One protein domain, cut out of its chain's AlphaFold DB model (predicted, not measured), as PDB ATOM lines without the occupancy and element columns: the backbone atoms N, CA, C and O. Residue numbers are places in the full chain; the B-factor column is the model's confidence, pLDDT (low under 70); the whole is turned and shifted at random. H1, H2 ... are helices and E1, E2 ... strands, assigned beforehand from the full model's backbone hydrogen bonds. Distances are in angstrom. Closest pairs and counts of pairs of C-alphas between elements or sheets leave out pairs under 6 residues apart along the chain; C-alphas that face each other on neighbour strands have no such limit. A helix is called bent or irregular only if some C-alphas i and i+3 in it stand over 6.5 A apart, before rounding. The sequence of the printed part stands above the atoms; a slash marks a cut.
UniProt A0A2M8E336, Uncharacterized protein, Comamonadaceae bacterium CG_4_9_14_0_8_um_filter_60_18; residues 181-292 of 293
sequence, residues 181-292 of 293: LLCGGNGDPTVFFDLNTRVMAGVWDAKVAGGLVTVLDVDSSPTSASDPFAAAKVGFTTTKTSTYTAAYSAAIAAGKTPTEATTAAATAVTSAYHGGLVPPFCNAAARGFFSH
ATOM      1  N   LEU A 181      51.724 -19.011 -14.663       93.88
ATOM      2  CA  LEU A 181      50.547 -19.872 -14.730       93.88
ATOM      3  C   LEU A 181      50.112 -20.292 -13.324       93.88
ATOM      4  O   LEU A 181      50.803 -21.057 -12.650       93.88
ATOM      5  N   LEU A 182      48.923 -19.855 -12.911       95.25
ATOM      6  CA  LEU A 182      48.258 -20.301 -11.690       95.25
ATOM      7  C   LEU A 182      47.239 -21.380 -12.036       95.25
ATOM      8  O   LEU A 182      46.095 -21.093 -12.379       95.25
ATOM      9  N   CYS A 183      47.671 -22.635 -11.974       97.62
ATOM     10  CA  CYS A 183      46.809 -23.772 -12.280       97.62
ATOM     11  C   CYS A 183      46.264 -24.436 -11.016       97.62
ATOM     12  O   CYS A 183      47.048 -24.771 -10.133       97.62
ATOM     13  N   GLY A 184      44.970 -24.730 -10.958       97.88
ATOM     14  CA  GLY A 184      44.302 -25.469  -9.883       97.88
ATOM     15  C   GLY A 184      42.899 -25.898 -10.313       97.88
ATOM     16  O   GLY A 184      42.622 -25.914 -11.508       97.88
ATOM     17  N   GLY A 185      42.031 -26.251  -9.366       97.00
ATOM     18  CA  GLY A 185      40.644 -26.629  -9.657       97.00
ATOM     19  C   GLY A 185      39.665 -26.022  -8.655       97.00
ATOM     20  O   GLY A 185      39.949 -26.028  -7.458       97.00
ATOM     21  N   ASN A 186      38.529 -25.495  -9.121       95.75
ATOM     22  CA  ASN A 186      37.556 -24.795  -8.263       95.75
ATOM     23  C   ASN A 186      36.965 -25.646  -7.118       95.75
ATOM     24  O   ASN A 186      36.572 -25.098  -6.093       95.75
ATOM     25  N   GLY A 187      36.953 -26.973  -7.261       94.94
ATOM     26  CA  GLY A 187      36.438 -27.922  -6.275       94.94
ATOM     27  C   GLY A 187      37.475 -28.422  -5.268       94.94
ATOM     28  O   GLY A 187      37.217 -29.417  -4.595       94.94
ATOM     29  N   ASP A 188      38.654 -27.796  -5.195       97.00
ATOM     30  CA  ASP A 188      39.754 -28.244  -4.342       97.00
ATOM     31  C   ASP A 188      39.400 -28.164  -2.846       97.00
ATOM     32  O   ASP A 188      39.261 -27.061  -2.314       97.00
ATOM     33  N   PRO A 189      39.285 -29.305  -2.138       96.38
ATOM     34  CA  PRO A 189      38.877 -29.331  -0.738       96.38
ATOM     35  C   PRO A 189      40.044 -29.091   0.224       96.38
ATOM     36  O   PRO A 189      39.830 -28.990   1.431       96.38
ATOM     37  N   THR A 190      41.280 -29.070  -0.285       96.38
ATOM     38  CA  THR A 190      42.503 -28.945   0.520       96.38
ATOM     39  C   THR A 190      43.087 -27.552   0.421       96.38
ATOM     40  O   THR A 190      43.597 -27.074   1.414       96.38
ATOM     41  N   VAL A 191      43.008 -26.884  -0.732       96.69
ATOM     42  CA  VAL A 191      43.429 -25.486  -0.902       96.69
ATOM     43  C   VAL A 191      42.395 -24.779  -1.767       96.69
ATOM     44  O   VAL A 191      42.425 -24.893  -2.992       96.69
ATOM     45  N   PHE A 192      41.478 -24.043  -1.134       96.00
ATOM     46  CA  PHE A 192      40.339 -23.441  -1.832       96.00
ATOM     47  C   PHE A 192      40.812 -22.489  -2.931       96.00
ATOM     48  O   PHE A 192      41.464 -21.473  -2.662       96.00
ATOM     49  N   PHE A 193      40.482 -22.839  -4.172       96.19
ATOM     50  CA  PHE A 193      40.977 -22.174  -5.372       96.19
ATOM     51  C   PHE A 193      40.558 -20.706  -5.452       96.19
ATOM     52  O   PHE A 193      41.380 -19.850  -5.773       96.19
ATOM     53  N   ASP A 194      39.307 -20.400  -5.112       92.50
ATOM     54  CA  ASP A 194      38.799 -19.030  -5.175       92.50
ATOM     55  C   ASP A 194      39.450 -18.138  -4.113       92.50
ATOM     56  O   ASP A 194      39.872 -17.026  -4.421       92.50
ATOM     57  N   LEU A 195      39.627 -18.656  -2.895       93.94
ATOM     58  CA  LEU A 195      40.220 -17.907  -1.783       93.94
ATOM     59  C   LEU A 195      41.741 -17.731  -1.914       93.94
ATOM     60  O   LEU A 195      42.309 -16.831  -1.306       93.94
ATOM     61  N   ASN A 196      42.404 -18.581  -2.702       95.50
ATOM     62  CA  ASN A 196      43.844 -18.497  -2.926       95.50
ATOM     63  C   ASN A 196      44.176 -18.065  -4.354       95.50
ATOM     64  O   ASN A 196      44.567 -16.925  -4.579       95.50
ATOM     65  N   THR A 197      44.033 -18.958  -5.333       95.12
ATOM     66  CA  THR A 197      44.437 -18.711  -6.722       95.12
ATOM     67  C   THR A 197      43.763 -17.478  -7.321       95.12
ATOM     68  O   THR A 197      44.460 -16.645  -7.900       95.12
ATOM     69  N   ARG A 198      42.436 -17.320  -7.184       93.31
ATOM     70  CA  ARG A 198      41.739 -16.164  -7.784       93.31
ATOM     71  C   ARG A 198      42.048 -14.854  -7.069       93.31
ATOM     72  O   ARG A 198      42.283 -13.854  -7.742       93.31
ATOM     73  N   VAL A 199      42.109 -14.871  -5.736       92.50
ATOM     74  CA  VAL A 199      42.558 -13.713  -4.943       92.50
ATOM     75  C   VAL A 199      43.948 -13.264  -5.395       92.50
ATOM     76  O   VAL A 199      44.152 -12.084  -5.672       92.50
ATOM     77  N   MET A 200      44.891 -14.196  -5.545       91.31
ATOM     78  CA  MET A 200      46.244 -13.850  -5.977       91.31
ATOM     79  C   MET A 200      46.331 -13.389  -7.415       91.31
ATOM     80  O   MET A 200      47.106 -12.481  -7.683       91.31
ATOM     81  N   ALA A 201      45.555 -13.978  -8.325       91.31
ATOM     82  CA  ALA A 201      45.510 -13.512  -9.703       91.31
ATOM     83  C   ALA A 201      45.158 -12.020  -9.755       91.31
ATOM     84  O   ALA A 201      45.910 -11.244 -10.336       91.31
ATOM     85  N   GLY A 202      44.118 -11.598  -9.025       89.00
ATOM     86  CA  GLY A 202      43.738 -10.185  -8.936       89.00
ATOM     87  C   GLY A 202      44.811  -9.287  -8.306       89.00
ATOM     88  O   GLY A 202      44.994  -8.151  -8.737       89.00
ATOM     89  N   VAL A 203      45.554  -9.783  -7.308       88.88
ATOM     90  CA  VAL A 203      46.656  -9.025  -6.682       88.88
ATOM     91  C   VAL A 203      47.877  -8.923  -7.596       88.88
ATOM     92  O   VAL A 203      48.544  -7.888  -7.623       88.88
ATOM     93  N   TRP A 204      48.212  -9.996  -8.305       86.94
ATOM     94  CA  TRP A 204      49.426 -10.095  -9.109       86.94
ATOM     95  C   TRP A 204      49.267  -9.479 -10.493       86.94
ATOM     96  O   TRP A 204      50.218  -8.854 -10.951       86.94
ATOM     97  N   ASP A 205      48.078  -9.534 -11.097       86.56
ATOM     98  CA  ASP A 205      47.767  -8.821 -12.346       86.56
ATOM     99  C   ASP A 205      48.044  -7.317 -12.235       86.56
ATOM    100  O   ASP A 205      48.519  -6.695 -13.180       86.56
ATOM    101  N   ALA A 206      47.820  -6.730 -11.055       83.19
ATOM    102  CA  ALA A 206      48.121  -5.325 -10.791       83.19
ATOM    103  C   ALA A 206      49.624  -5.032 -10.579       83.19
ATOM    104  O   ALA A 206      50.013  -3.867 -10.501       83.19
ATOM    105  N   LYS A 207      50.465  -6.065 -10.436       80.00
ATOM    106  CA  LYS A 207      51.898  -5.957 -10.097       80.00
ATOM    107  C   LYS A 207      52.840  -6.327 -11.248       80.00
ATOM    108  O   LYS A 207      54.016  -5.978 -11.177       80.00
ATOM    109  N   VAL A 208      52.363  -7.024 -12.279       81.06
ATOM    110  CA  VAL A 208      53.166  -7.442 -13.445       81.06
ATOM    111  C   VAL A 208      52.671  -6.771 -14.727       81.06
ATOM    112  O   VAL A 208      51.599  -6.167 -14.743       81.06
ATOM    113  N   ALA A 209      53.449  -6.839 -15.813       82.12
ATOM    114  CA  ALA A 209      52.965  -6.358 -17.104       82.12
ATOM    115  C   ALA A 209      51.692  -7.117 -17.523       82.12
ATOM    116  O   ALA A 209      51.564  -8.325 -17.303       82.12
ATOM    117  N   GLY A 210      50.746  -6.393 -18.123       83.38
ATOM    118  CA  GLY A 210      49.442  -6.943 -18.483       83.38
ATOM    119  C   GLY A 210      49.556  -8.184 -19.372       83.38
ATOM    120  O   GLY A 210      50.344  -8.214 -20.315       83.38
ATOM    121  N   GLY A 211      48.751  -9.204 -19.064       82.94
ATOM    122  CA  GLY A 211      48.718 -10.466 -19.808       82.94
ATOM    123  C   GLY A 211      49.748 -11.510 -19.367       82.94
ATOM    124  O   GLY A 211      49.815 -12.572 -19.981       82.94
ATOM    125  N   LEU A 212      50.533 -11.249 -18.316       89.12
ATOM    126  CA  LEU A 212      51.512 -12.215 -17.813       89.12
ATOM    127  C   LEU A 212      50.953 -13.210 -16.794       89.12
ATOM    128  O   LEU A 212      51.533 -14.285 -16.662       89.12
ATOM    129  N   VAL A 213      49.849 -12.916 -16.098       92.19
ATOM    130  CA  VAL A 213      49.200 -13.902 -15.219       92.19
ATOM    131  C   VAL A 213      48.118 -14.639 -15.994       92.19
ATOM    132  O   VAL A 213      47.164 -14.061 -16.505       92.19
ATOM    133  N   THR A 214      48.260 -15.954 -16.065       94.50
ATOM    134  CA  THR A 214      47.258 -16.859 -16.619       94.50
ATOM    135  C   THR A 214      46.705 -17.726 -15.499       94.50
ATOM    136  O   THR A 214      47.456 -18.404 -14.801       94.50
ATOM    137  N   VAL A 215      45.383 -17.738 -15.336       95.81
ATOM    138  CA  VAL A 215      44.698 -18.631 -14.395       95.81
ATOM    139  C   VAL A 215      44.102 -19.805 -15.156       95.81
ATOM    140  O   VAL A 215      43.308 -19.617 -16.077       95.81
ATOM    141  N   LEU A 216      44.444 -21.018 -14.733       97.56
ATOM    142  CA  LEU A 216      43.846 -22.247 -15.235       97.56
ATOM    143  C   LEU A 216      43.068 -22.943 -14.119       97.56
ATOM    144  O   LEU A 216      43.645 -23.455 -13.164       97.56
ATOM    145  N   ASP A 217      41.754 -23.002 -14.293       98.06
ATOM    146  CA  ASP A 217      40.869 -23.895 -13.554       98.06
ATOM    147  C   ASP A 217      40.639 -25.166 -14.384       98.06
ATOM    148  O   ASP A 217      39.925 -25.133 -15.393       98.06
ATOM    149  N   VAL A 218      41.277 -26.275 -14.002       98.19
ATOM    150  CA  VAL A 218      41.141 -27.560 -14.715       98.19
ATOM    151  C   VAL A 218      39.764 -28.198 -14.522       98.19
ATOM    152  O   VAL A 218      39.390 -29.056 -15.311       98.19
ATOM    153  N   ASP A 219      38.995 -27.760 -13.523       97.56
ATOM    154  CA  ASP A 219      37.632 -28.228 -13.227       97.56
ATOM    155  C   ASP A 219      36.567 -27.275 -13.798       97.56
ATOM    156  O   ASP A 219      35.430 -27.216 -13.331       97.56
ATOM    157  N   SER A 220      36.946 -26.483 -14.801       97.50
ATOM    158  CA  SER A 220      36.028 -25.664 -15.588       97.50
ATOM    159  C   SER A 220      35.828 -26.263 -16.976       97.50
ATOM    160  O   SER A 220      36.715 -26.921 -17.520       97.50
ATOM    161  N   SER A 221      34.680 -25.991 -17.592       97.19
ATOM    162  CA  SER A 221      34.468 -26.329 -19.000       97.19
ATOM    163  C   SER A 221      35.428 -25.541 -19.909       97.19
ATOM    164  O   SER A 221      35.783 -24.394 -19.596       97.19
ATOM    165  N   PRO A 222      35.847 -26.108 -21.058       97.19
ATOM    166  CA  PRO A 222      36.520 -25.336 -22.096       97.19
ATOM    167  C   PRO A 222      35.677 -24.125 -22.508       97.19
ATOM    168  O   PRO A 222      34.463 -24.243 -22.679       97.19
ATOM    169  N   THR A 223      36.306 -22.960 -22.657       94.50
ATOM    170  CA  THR A 223      35.587 -21.715 -22.986       94.50
ATOM    171  C   THR A 223      35.237 -21.607 -24.468       94.50
ATOM    172  O   THR A 223      34.274 -20.935 -24.829       94.50
ATOM    173  N   SER A 224      36.001 -22.274 -25.334       94.25
ATOM    174  CA  SER A 224      35.761 -22.367 -26.775       94.25
ATOM    175  C   SER A 224      36.540 -23.542 -27.381       94.25
ATOM    176  O   SER A 224      37.340 -24.193 -26.707       94.25
ATOM    177  N   ALA A 225      36.362 -23.777 -28.685       89.06
ATOM    178  CA  ALA A 225      37.192 -24.716 -29.446       89.06
ATOM    179  C   ALA A 225      38.679 -24.303 -29.523       89.06
ATOM    180  O   ALA A 225      39.524 -25.130 -29.848       89.06
ATOM    181  N   SER A 226      38.996 -23.037 -29.233       93.56
ATOM    182  CA  SER A 226      40.351 -22.480 -29.241       93.56
ATOM    183  C   SER A 226      40.925 -22.277 -27.835       93.56
ATOM    184  O   SER A 226      41.921 -21.573 -27.687       93.56
ATOM    185  N   ASP A 227      40.284 -22.818 -26.795       95.94
ATOM    186  CA  ASP A 227      40.795 -22.749 -25.426       95.94
ATOM    187  C   ASP A 227      42.151 -23.485 -25.346       95.94
ATOM    188  O   ASP A 227      42.200 -24.698 -25.584       95.94
ATOM    189  N   PRO A 228      43.256 -22.792 -24.999       94.94
ATOM    190  CA  PRO A 228      44.596 -23.383 -24.990       94.94
ATOM    191  C   PRO A 228      44.752 -24.509 -23.957       94.94
ATOM    192  O   PRO A 228      45.683 -25.307 -24.044       94.94
ATOM    193  N   PHE A 229      43.831 -24.611 -22.994       97.56
ATOM    194  CA  PHE A 229      43.825 -25.631 -21.952       97.56
ATOM    195  C   PHE A 229      42.651 -26.614 -22.077       97.56
ATOM    196  O   PHE A 229      42.412 -27.392 -21.150       97.56
ATOM    197  N   ALA A 230      41.945 -26.638 -23.218       97.25
ATOM    198  CA  ALA A 230      40.797 -27.523 -23.443       97.25
ATOM    199  C   ALA A 230      41.110 -28.993 -23.122       97.25
ATOM    200  O   ALA A 230      40.343 -29.652 -22.424       97.25
ATOM    201  N   ALA A 231      42.266 -29.494 -23.567       96.56
ATOM    202  CA  ALA A 231      42.678 -30.874 -23.317       96.56
ATOM    203  C   ALA A 231      42.863 -31.176 -21.818       96.56
ATOM    204  O   ALA A 231      42.462 -32.242 -21.355       96.56
ATOM    205  N   ALA A 232      43.421 -30.234 -21.049       97.75
ATOM    206  CA  ALA A 232      43.595 -30.387 -19.606       97.75
ATOM    207  C   ALA A 232      42.241 -30.419 -18.878       97.75
ATOM    208  O   ALA A 232      42.030 -31.276 -18.025       97.75
ATOM    209  N   LYS A 233      41.312 -29.538 -19.265       98.44
ATOM    210  CA  LYS A 233      39.954 -29.453 -18.703       98.44
ATOM    211  C   LYS A 233      39.102 -30.688 -19.000       98.44
ATOM    212  O   LYS A 233      38.468 -31.254 -18.107       98.44
ATOM    213  N   VAL A 234      39.120 -31.142 -20.256       97.94
ATOM    214  CA  VAL A 234      38.424 -32.368 -20.679       97.94
ATOM    215  C   VAL A 234      39.018 -33.578 -19.966       97.94
ATOM    216  O   VAL A 234      38.273 -34.356 -19.377       97.94
ATOM    217  N   GLY A 235      40.349 -33.699 -19.954       98.12
ATOM    218  CA  GLY A 235      41.039 -34.788 -19.269       98.12
ATOM    219  C   GLY A 235      40.694 -34.849 -17.781       98.12
ATOM    220  O   GLY A 235      40.315 -35.912 -17.289       98.12
ATOM    221  N   PHE A 236      40.735 -33.708 -17.086       98.56
ATOM    222  CA  PHE A 236      40.357 -33.623 -15.677       98.56
ATOM    223  C   PHE A 236      38.910 -34.067 -15.450       98.56
ATOM    224  O   PHE A 236      38.660 -34.928 -14.605       98.56
ATOM    225  N   THR A 237      37.969 -33.538 -16.237       98.44
ATOM    226  CA  THR A 237      36.547 -33.899 -16.142       98.44
ATOM    227  C   THR A 237      36.350 -35.404 -16.332       98.44
ATOM    228  O   THR A 237      35.698 -36.049 -15.512       98.44
ATOM    229  N   THR A 238      36.974 -35.998 -17.354       98.50
ATOM    230  CA  THR A 238      36.907 -37.444 -17.606       98.50
ATOM    231  C   THR A 238      37.466 -38.261 -16.440       98.50
ATOM    232  O   THR A 238      36.818 -39.211 -15.999       98.50
ATOM    233  N   THR A 239      38.635 -37.903 -15.899       98.44
ATOM    234  CA  THR A 239      39.242 -38.639 -14.777       98.44
ATOM    235  C   THR A 239      38.442 -38.478 -13.481       98.44
ATOM    236  O   THR A 239      38.267 -39.454 -12.745       98.44
ATOM    237  N   LYS A 240      37.888 -37.290 -13.218       98.50
ATOM    238  CA  LYS A 240      36.986 -37.037 -12.084       98.50
ATOM    239  C   LYS A 240      35.717 -37.889 -12.184       98.50
ATOM    240  O   LYS A 240      35.377 -38.575 -11.221       98.50
ATOM    241  N   THR A 241      35.068 -37.927 -13.351       98.56
ATOM    242  CA  THR A 241      33.903 -38.795 -13.595       98.56
ATOM    243  C   THR A 241      34.259 -40.272 -13.449       98.56
ATOM    244  O   THR A 241      33.534 -41.002 -12.785       98.56
ATOM    245  N   SER A 242      35.394 -40.716 -13.996       98.56
ATOM    246  CA  SER A 242      35.841 -42.108 -13.869       98.56
ATOM    247  C   SER A 242      36.072 -42.512 -12.408       98.56
ATOM    248  O   SER A 242      35.620 -43.580 -11.997       98.56
ATOM    249  N   THR A 243      36.690 -41.636 -11.609       98.69
ATOM    250  CA  THR A 243      36.898 -41.844 -10.165       98.69
ATOM    251  C   THR A 243      35.567 -41.990  -9.434       98.69
ATOM    252  O   THR A 243      35.382 -42.928  -8.658       98.69
ATOM    253  N   TYR A 244      34.617 -41.098  -9.726       98.62
ATOM    254  CA  TYR A 244      33.271 -41.155  -9.168       98.62
ATOM    255  C   TYR A 244      32.566 -42.471  -9.531       98.62
ATOM    256  O   TYR A 244      32.108 -43.195  -8.650       98.62
ATOM    257  N   THR A 245      32.505 -42.810 -10.823       98.69
ATOM    258  CA  THR A 245      31.815 -44.011 -11.311       98.69
ATOM    259  C   THR A 245      32.425 -45.283 -10.730       98.69
ATOM    260  O   THR A 245      31.681 -46.153 -10.284       98.69
ATOM    261  N   ALA A 246      33.755 -45.386 -10.670       98.69
ATOM    262  CA  ALA A 246      34.430 -46.549 -10.100       98.69
ATOM    263  C   ALA A 246      34.076 -46.749  -8.617       98.69
ATOM    264  O   ALA A 246      33.707 -47.853  -8.214       98.69
ATOM    265  N   ALA A 247      34.131 -45.680  -7.816       98.62
ATOM    266  CA  ALA A 247      33.787 -45.732  -6.399       98.62
ATOM    267  C   ALA A 247      32.294 -46.032  -6.169       98.62
ATOM    268  O   ALA A 247      31.957 -46.841  -5.304       98.62
ATOM    269  N   TYR A 248      31.408 -45.448  -6.982       98.75
ATOM    270  CA  TYR A 248      29.975 -45.741  -6.943       98.75
ATOM    271  C   TYR A 248      29.704 -47.224  -7.226       98.75
ATOM    272  O   TYR A 248      29.050 -47.905  -6.436       98.75
ATOM    273  N   SER A 249      30.243 -47.753  -8.331       98.56
ATOM    274  CA  SER A 249      30.069 -49.155  -8.720       98.56
ATOM    275  C   SER A 249      30.644 -50.121  -7.683       98.56
ATOM    276  O   SER A 249      30.003 -51.126  -7.382       98.56
ATOM    277  N   ALA A 250      31.803 -49.807  -7.096       98.62
ATOM    278  CA  ALA A 250      32.393 -50.609  -6.025       98.62
ATOM    279  C   ALA A 250      31.500 -50.646  -4.772       98.62
ATOM    280  O   ALA A 250      31.311 -51.710  -4.186       98.62
ATOM    281  N   ALA A 251      30.902 -49.514  -4.389       98.50
ATOM    282  CA  ALA A 251      29.979 -49.454  -3.258       98.50
ATOM    283  C   ALA A 251      28.697 -50.267  -3.513       98.50
ATOM    284  O   ALA A 251      28.290 -51.045  -2.649       98.50
ATOM    285  N   ILE A 252      28.095 -50.156  -4.704       98.62
ATOM    286  CA  ILE A 252      26.930 -50.976  -5.089       98.62
ATOM    287  C   ILE A 252      27.277 -52.470  -5.065       98.62
ATOM    288  O   ILE A 252      26.520 -53.264  -4.509       98.62
ATOM    289  N   ALA A 253      28.434 -52.861  -5.608       98.50
ATOM    290  CA  ALA A 253      28.896 -54.250  -5.578       98.50
ATOM    291  C   ALA A 253      29.124 -54.767  -4.144       98.50
ATOM    292  O   ALA A 253      28.927 -55.952  -3.880       98.50
ATOM    293  N   ALA A 254      29.474 -53.880  -3.208       98.31
ATOM    294  CA  ALA A 254      29.578 -54.172  -1.780       98.31
ATOM    295  C   ALA A 254      28.221 -54.166  -1.037       98.31
ATOM    296  O   ALA A 254      28.196 -54.227   0.192       98.31
ATOM    297  N   GLY A 255      27.093 -54.077  -1.753       98.31
ATOM    298  CA  GLY A 255      25.743 -54.126  -1.181       98.31
ATOM    299  C   GLY A 255      25.258 -52.812  -0.563       98.31
ATOM    300  O   GLY A 255      24.280 -52.818   0.183       98.31
ATOM    301  N   LYS A 256      25.928 -51.686  -0.842       98.38
ATOM    302  CA  LYS A 256      25.493 -50.360  -0.382       98.38
ATOM    303  C   LYS A 256      24.262 -49.877  -1.141       98.38
ATOM    304  O   LYS A 256      24.082 -50.171  -2.322       98.38
ATOM    305  N   THR A 257      23.425 -49.090  -0.469       98.50
ATOM    306  CA  THR A 257      22.298 -48.404  -1.116       98.50
ATOM    307  C   THR A 257      22.794 -47.361  -2.130       98.50
ATOM    308  O   THR A 257      23.917 -46.865  -2.000       98.50
ATOM    309  N   PRO A 258      21.968 -46.940  -3.110       98.38
ATOM    310  CA  PRO A 258      22.337 -45.868  -4.041       98.38
ATOM    311  C   PRO A 258      22.777 -44.565  -3.357       98.38
ATOM    312  O   PRO A 258      23.683 -43.886  -3.844       98.38
ATOM    313  N   THR A 259      22.180 -44.229  -2.211       97.94
ATOM    314  CA  THR A 259      22.554 -43.052  -1.413       97.94
ATOM    315  C   THR A 259      23.938 -43.215  -0.791       97.94
ATOM    316  O   THR A 259      24.785 -42.342  -0.945       97.94
ATOM    317  N   GLU A 260      24.210 -44.351  -0.142       97.50
ATOM    318  CA  GLU A 260      25.540 -44.637   0.413       97.50
ATOM    319  C   GLU A 260      26.616 -44.695  -0.680       97.50
ATOM    320  O   GLU A 260      27.721 -44.193  -0.480       97.50
ATOM    321  N   ALA A 261      26.295 -45.260  -1.849       98.19
ATOM    322  CA  ALA A 261      27.200 -45.309  -2.995       98.19
ATOM    323  C   ALA A 261      27.506 -43.911  -3.556       98.19
ATOM    324  O   ALA A 261      28.653 -43.620  -3.889       98.19
ATOM    325  N   THR A 262      26.506 -43.025  -3.600       97.62
ATOM    326  CA  THR A 262      26.680 -41.611  -3.976       97.62
ATOM    327  C   THR A 262      27.641 -40.906  -3.021       97.62
ATOM    328  O   THR A 262      28.565 -40.229  -3.471       97.62
ATOM    329  N   THR A 263      27.467 -41.105  -1.711       94.69
ATOM    330  CA  THR A 263      28.361 -40.544  -0.689       94.69
ATOM    331  C   THR A 263      29.779 -41.088  -0.832       94.69
ATOM    332  O   THR A 263      30.724 -40.304  -0.878       94.69
ATOM    333  N   ALA A 264      29.946 -42.407  -0.977       96.56
ATOM    334  CA  ALA A 264      31.259 -43.028  -1.157       96.56
ATOM    335  C   ALA A 264      31.985 -42.497  -2.406       96.56
ATOM    336  O   ALA A 264      33.179 -42.196  -2.352       96.56
ATOM    337  N   ALA A 265      31.261 -42.326  -3.513       98.06
ATOM    338  CA  ALA A 265      31.799 -41.766  -4.746       98.06
ATOM    339  C   ALA A 265      32.219 -40.297  -4.602       98.06
ATOM    340  O   ALA A 265      33.298 -39.917  -5.061       98.06
ATOM    341  N   ALA A 266      31.409 -39.482  -3.916       95.31
ATOM    342  CA  ALA A 266      31.767 -38.103  -3.598       95.31
ATOM    343  C   ALA A 266      33.025 -38.042  -2.716       95.31
ATOM    344  O   ALA A 266      33.972 -37.335  -3.055       95.31
ATOM    345  N   THR A 267      33.095 -38.849  -1.650       94.38
ATOM    346  CA  THR A 267      34.272 -38.940  -0.772       94.38
ATOM    347  C   THR A 267      35.531 -39.357  -1.532       94.38
ATOM    348  O   THR A 267      36.598 -38.793  -1.280       94.38
ATOM    349  N   ALA A 268      35.429 -40.298  -2.475       97.50
ATOM    350  CA  ALA A 268      36.560 -40.718  -3.301       97.50
ATOM    351  C   ALA A 268      37.096 -39.564  -4.163       97.50
ATOM    352  O   ALA A 268      38.304 -39.327  -4.186       97.50
ATOM    353  N   VAL A 269      36.207 -38.802  -4.811       97.69
ATOM    354  CA  VAL A 269      36.596 -37.612  -5.583       97.69
ATOM    355  C   VAL A 269      37.223 -36.556  -4.676       97.69
ATOM    356  O   VAL A 269      38.320 -36.094  -4.974       97.69
ATOM    357  N   THR A 270      36.576 -36.205  -3.560       95.50
ATOM    358  CA  THR A 270      37.079 -35.210  -2.598       95.50
ATOM    359  C   THR A 270      38.469 -35.585  -2.079       95.50
ATOM    360  O   THR A 270      39.371 -34.753  -2.082       95.50
ATOM    361  N   SER A 271      38.681 -36.846  -1.701       93.94
ATOM    362  CA  SER A 271      39.963 -37.308  -1.152       93.94
ATOM    363  C   SER A 271      41.084 -37.317  -2.194       93.94
ATOM    364  O   SER A 271      42.230 -37.013  -1.875       93.94
ATOM    365  N   ALA A 272      40.762 -37.637  -3.450       96.94
ATOM    366  CA  ALA A 272      41.736 -37.671  -4.538       96.94
ATOM    367  C   ALA A 272      41.977 -36.299  -5.187       96.94
ATOM    368  O   ALA A 272      42.950 -36.146  -5.923       96.94
ATOM    369  N   TYR A 273      41.111 -35.308  -4.953       97.88
ATOM    370  CA  TYR A 273      41.055 -34.079  -5.745       97.88
ATOM    371  C   TYR A 273      42.399 -33.350  -5.809       97.88
ATOM    372  O   TYR A 273      42.971 -33.186  -6.888       97.88
ATOM    373  N   HIS A 274      42.909 -32.940  -4.647       96.44
ATOM    374  CA  HIS A 274      44.092 -32.091  -4.557       96.44
ATOM    375  C   HIS A 274      45.360 -32.845  -4.963       96.44
ATOM    376  O   HIS A 274      46.077 -32.406  -5.854       96.44
ATOM    377  N   GLY A 275      45.634 -33.993  -4.336       94.25
ATOM    378  CA  GLY A 275      46.894 -34.723  -4.514       94.25
ATOM    379  C   GLY A 275      46.930 -35.705  -5.689       94.25
ATOM    380  O   GLY A 275      48.014 -36.131  -6.075       94.25
ATOM    381  N   GLY A 276      45.778 -36.078  -6.254       96.00
ATOM    382  CA  GLY A 276      45.673 -37.107  -7.294       96.00
ATOM    383  C   GLY A 276      45.113 -36.593  -8.619       96.00
ATOM    384  O   GLY A 276      45.726 -36.805  -9.663       96.00
ATOM    385  N   LEU A 277      43.970 -35.899  -8.591       98.12
ATOM    386  CA  LEU A 277      43.254 -35.501  -9.809       98.12
ATOM    387  C   LEU A 277      43.848 -34.254 -10.466       98.12
ATOM    388  O   LEU A 277      44.087 -34.261 -11.667       98.12
ATOM    389  N   VAL A 278      44.107 -33.186  -9.710       98.31
ATOM    390  CA  VAL A 278      44.628 -31.914 -10.253       98.31
ATOM    391  C   VAL A 278      46.077 -31.991 -10.786       98.31
ATOM    392  O   VAL A 278      46.336 -31.434 -11.861       98.31
ATOM    393  N   PRO A 279      47.054 -32.623 -10.094       97.62
ATOM    394  CA  PRO A 279      48.471 -32.496 -10.440       97.62
ATOM    395  C   PRO A 279      48.833 -32.927 -11.868       97.62
ATOM    396  O   PRO A 279      49.564 -32.175 -12.520       97.62
ATOM    397  N   PRO A 280      48.352 -34.071 -12.404       97.75
ATOM    398  CA  PRO A 280      48.706 -34.502 -13.756       97.75
ATOM    399  C   PRO A 280      48.382 -33.450 -14.823       97.75
ATOM    400  O   PRO A 280      49.221 -33.158 -15.681       97.75
ATOM    401  N   PHE A 281      47.206 -32.822 -14.728       98.25
ATOM    402  CA  PHE A 281      46.743 -31.832 -15.702       98.25
ATOM    403  C   PHE A 281      47.429 -30.485 -15.526       98.25
ATOM    404  O   PHE A 281      47.852 -29.894 -16.517       98.25
ATOM    405  N   CYS A 282      47.637 -30.034 -14.286       98.06
ATOM    406  CA  CYS A 282      48.395 -28.806 -14.056       98.06
ATOM    407  C   CYS A 282      49.857 -28.921 -14.490       98.06
ATOM    408  O   CYS A 282      50.386 -27.981 -15.078       98.06
ATOM    409  N   ASN A 283      50.505 -30.063 -14.253       96.75
ATOM    410  CA  ASN A 283      51.880 -30.284 -14.696       96.75
ATOM    411  C   ASN A 283      51.979 -30.340 -16.227       96.75
ATOM    412  O   ASN A 283      52.919 -29.793 -16.800       96.75
ATOM    413  N   ALA A 284      51.017 -30.977 -16.900       96.88
ATOM    414  CA  ALA A 284      50.961 -30.985 -18.361       96.88
ATOM    415  C   ALA A 284      50.722 -29.581 -18.938       96.88
ATOM    416  O   ALA A 284      51.457 -29.161 -19.831       96.88
ATOM    417  N   ALA A 285      49.754 -28.841 -18.390       97.19
ATOM    418  CA  ALA A 285      49.450 -27.477 -18.810       97.19
ATOM    419  C   ALA A 285      50.633 -26.526 -18.591       97.19
ATOM    420  O   ALA A 285      50.945 -25.741 -19.481       97.19
ATOM    421  N   ALA A 286      51.333 -26.634 -17.456       96.12
ATOM    422  CA  ALA A 286      52.523 -25.834 -17.179       96.12
ATOM    423  C   ALA A 286      53.636 -26.082 -18.202       96.12
ATOM    424  O   ALA A 286      54.198 -25.125 -18.728       96.12
ATOM    425  N   ARG A 287      53.919 -27.348 -18.544       95.69
ATOM    426  CA  ARG A 287      54.908 -27.670 -19.588       95.69
ATOM    427  C   ARG A 287      54.546 -27.053 -20.938       95.69
ATOM    428  O   ARG A 287      55.421 -26.501 -21.590       95.69
ATOM    429  N   GLY A 288      53.276 -27.138 -21.340       95.38
ATOM    430  CA  GLY A 288      52.798 -26.511 -22.575       95.38
ATOM    431  C   GLY A 288      52.951 -24.990 -22.531       95.38
ATOM    432  O   GLY A 288      53.609 -24.417 -23.391       95.38
ATOM    433  N   PHE A 289      52.433 -24.356 -21.479       95.25
ATOM    434  CA  PHE A 289      52.480 -22.906 -21.285       95.25
ATOM    435  C   PHE A 289      53.903 -22.339 -21.369       95.25
ATOM    436  O   PHE A 289      54.142 -21.395 -22.116       95.25
ATOM    437  N   PHE A 290      54.858 -22.935 -20.650       93.81
ATOM    438  CA  PHE A 290      56.232 -22.429 -20.616       93.81
ATOM    439  C   PHE A 290      57.058 -22.774 -21.859       93.81
ATOM    440  O   PHE A 290      58.102 -22.170 -22.053       93.81
ATOM    441  N   SER A 291      56.605 -23.683 -22.729       93.19
ATOM    442  CA  SER A 291      57.301 -23.973 -23.995       93.19
ATOM    443  C   SER A 291      57.216 -22.842 -25.033       93.19
ATOM    444  O   SER A 291      57.859 -22.916 -26.078       93.19
ATOM    445  N   HIS A 292      56.413 -21.811 -24.756       87.19
ATOM    446  CA  HIS A 292      56.200 -20.656 -25.628       87.19
ATOM    447  C   HIS A 292      57.108 -19.453 -25.314       87.19
ATOM    448  O   HIS A 292      56.973 -18.425 -25.979       87.19
TER     449      HIS A 292
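What this domain is: This is residues 181 to 292 of the 293 residues of an uncharacterized protein of Comamonadaceae bacterium CG_4_9_14_0_8_um_filter_60_18 (UniProt A0A2M8E336). The model is a long rod: a small sheet of two parallel strands, E1 and E2, has H1 packed on one side of it and H3b, the second arm of the bent helix H3, on the other, and from this end the long helix H2 runs out and the chain folds back along it through H3a. H2 and H3a make a helical hairpin at the far end, while residues 206 to 211 stick out beyond the sheet at the other end. The printed part has 112 residues with three named helices and two named strands, in the order E1, H1, E2, H2, H3, and its class is mostly helix. It is loose, with a radius of gyration of the C-alphas of 16.4 A, and spans 57 by 27 by 21 A.

Where its parts are: Find C-alpha 181 at (50.547, -19.872, -14.730), where E1, residues 181 to 184, begins. E2, residues 213 to 217, is 13.1 A long. H1, residues 194 to 205, covers 15.4 A; it is neither bent nor irregular, but only just, with C-alphas 195 and 198 6.4 A apart. Find C-alpha 230 at (40.797, -27.523, -23.443); from there H2 runs 34.3 A to residue 253. H3, residues 258 to 290, was assigned by its hydrogen bonds as one helix but is bent, with C-alphas 271 and 274 7.5 A apart. Its arm H3a, residues 258 to 271, covers 19.8 A. Its arm H3b, residues 274 to 290, covers 22.3 A and ends at C-alpha 290, (56.232, -22.429, -20.616); it is irregular, with C-alphas 277 and 280 6.8 A apart.

How they stand to each other: Start at the sheet, where E1 and E2 are parallel at 19 degrees; look for N 182 and O 214, 2.8 A apart, and N 216 and O 182, 2.9 A apart, within hydrogen-bond range. E1, H1 and E2 form a strand-helix-strand unit, two parallel neighbour strands with a helix between them along the chain, with a right-handed crossover. The closest C-alphas of H1 and E2 are those of Asp 205 and Val 213, 6.0 A. Those of E1 and H3b are Cys 183 and Cys 282, 5.6 A. H2 touches H3b with residues 232 to 240 alone, closest at the C-alphas of Ala 232 and Phe 281, 5.2 A, at a shallow tilt of 16 degrees, opposite ways. H2 and H3a, a hairpin, touch closest at the C-alphas of Tyr 244 and Ala 265, 4.7 A, at a steep tilt of 44 degrees, opposite ways. H1 is apart from H2, H3a and H3b. Every O i to N i+4 pair is within hydrogen-bond range in H2 and H3a, against 6 of 8 in H1 and 9 of 13 in H3b.

The domain as a whole: The two C-alphas farthest apart are those of Ala 209 and Gly 255, 57.2 A. The printed part has no cut. The link from E2 to H2, residues 218 to 229, is long; that from H2 to H3 is tight. The mean pLDDT of the printed part is 95.4, and no printed residue is under 70.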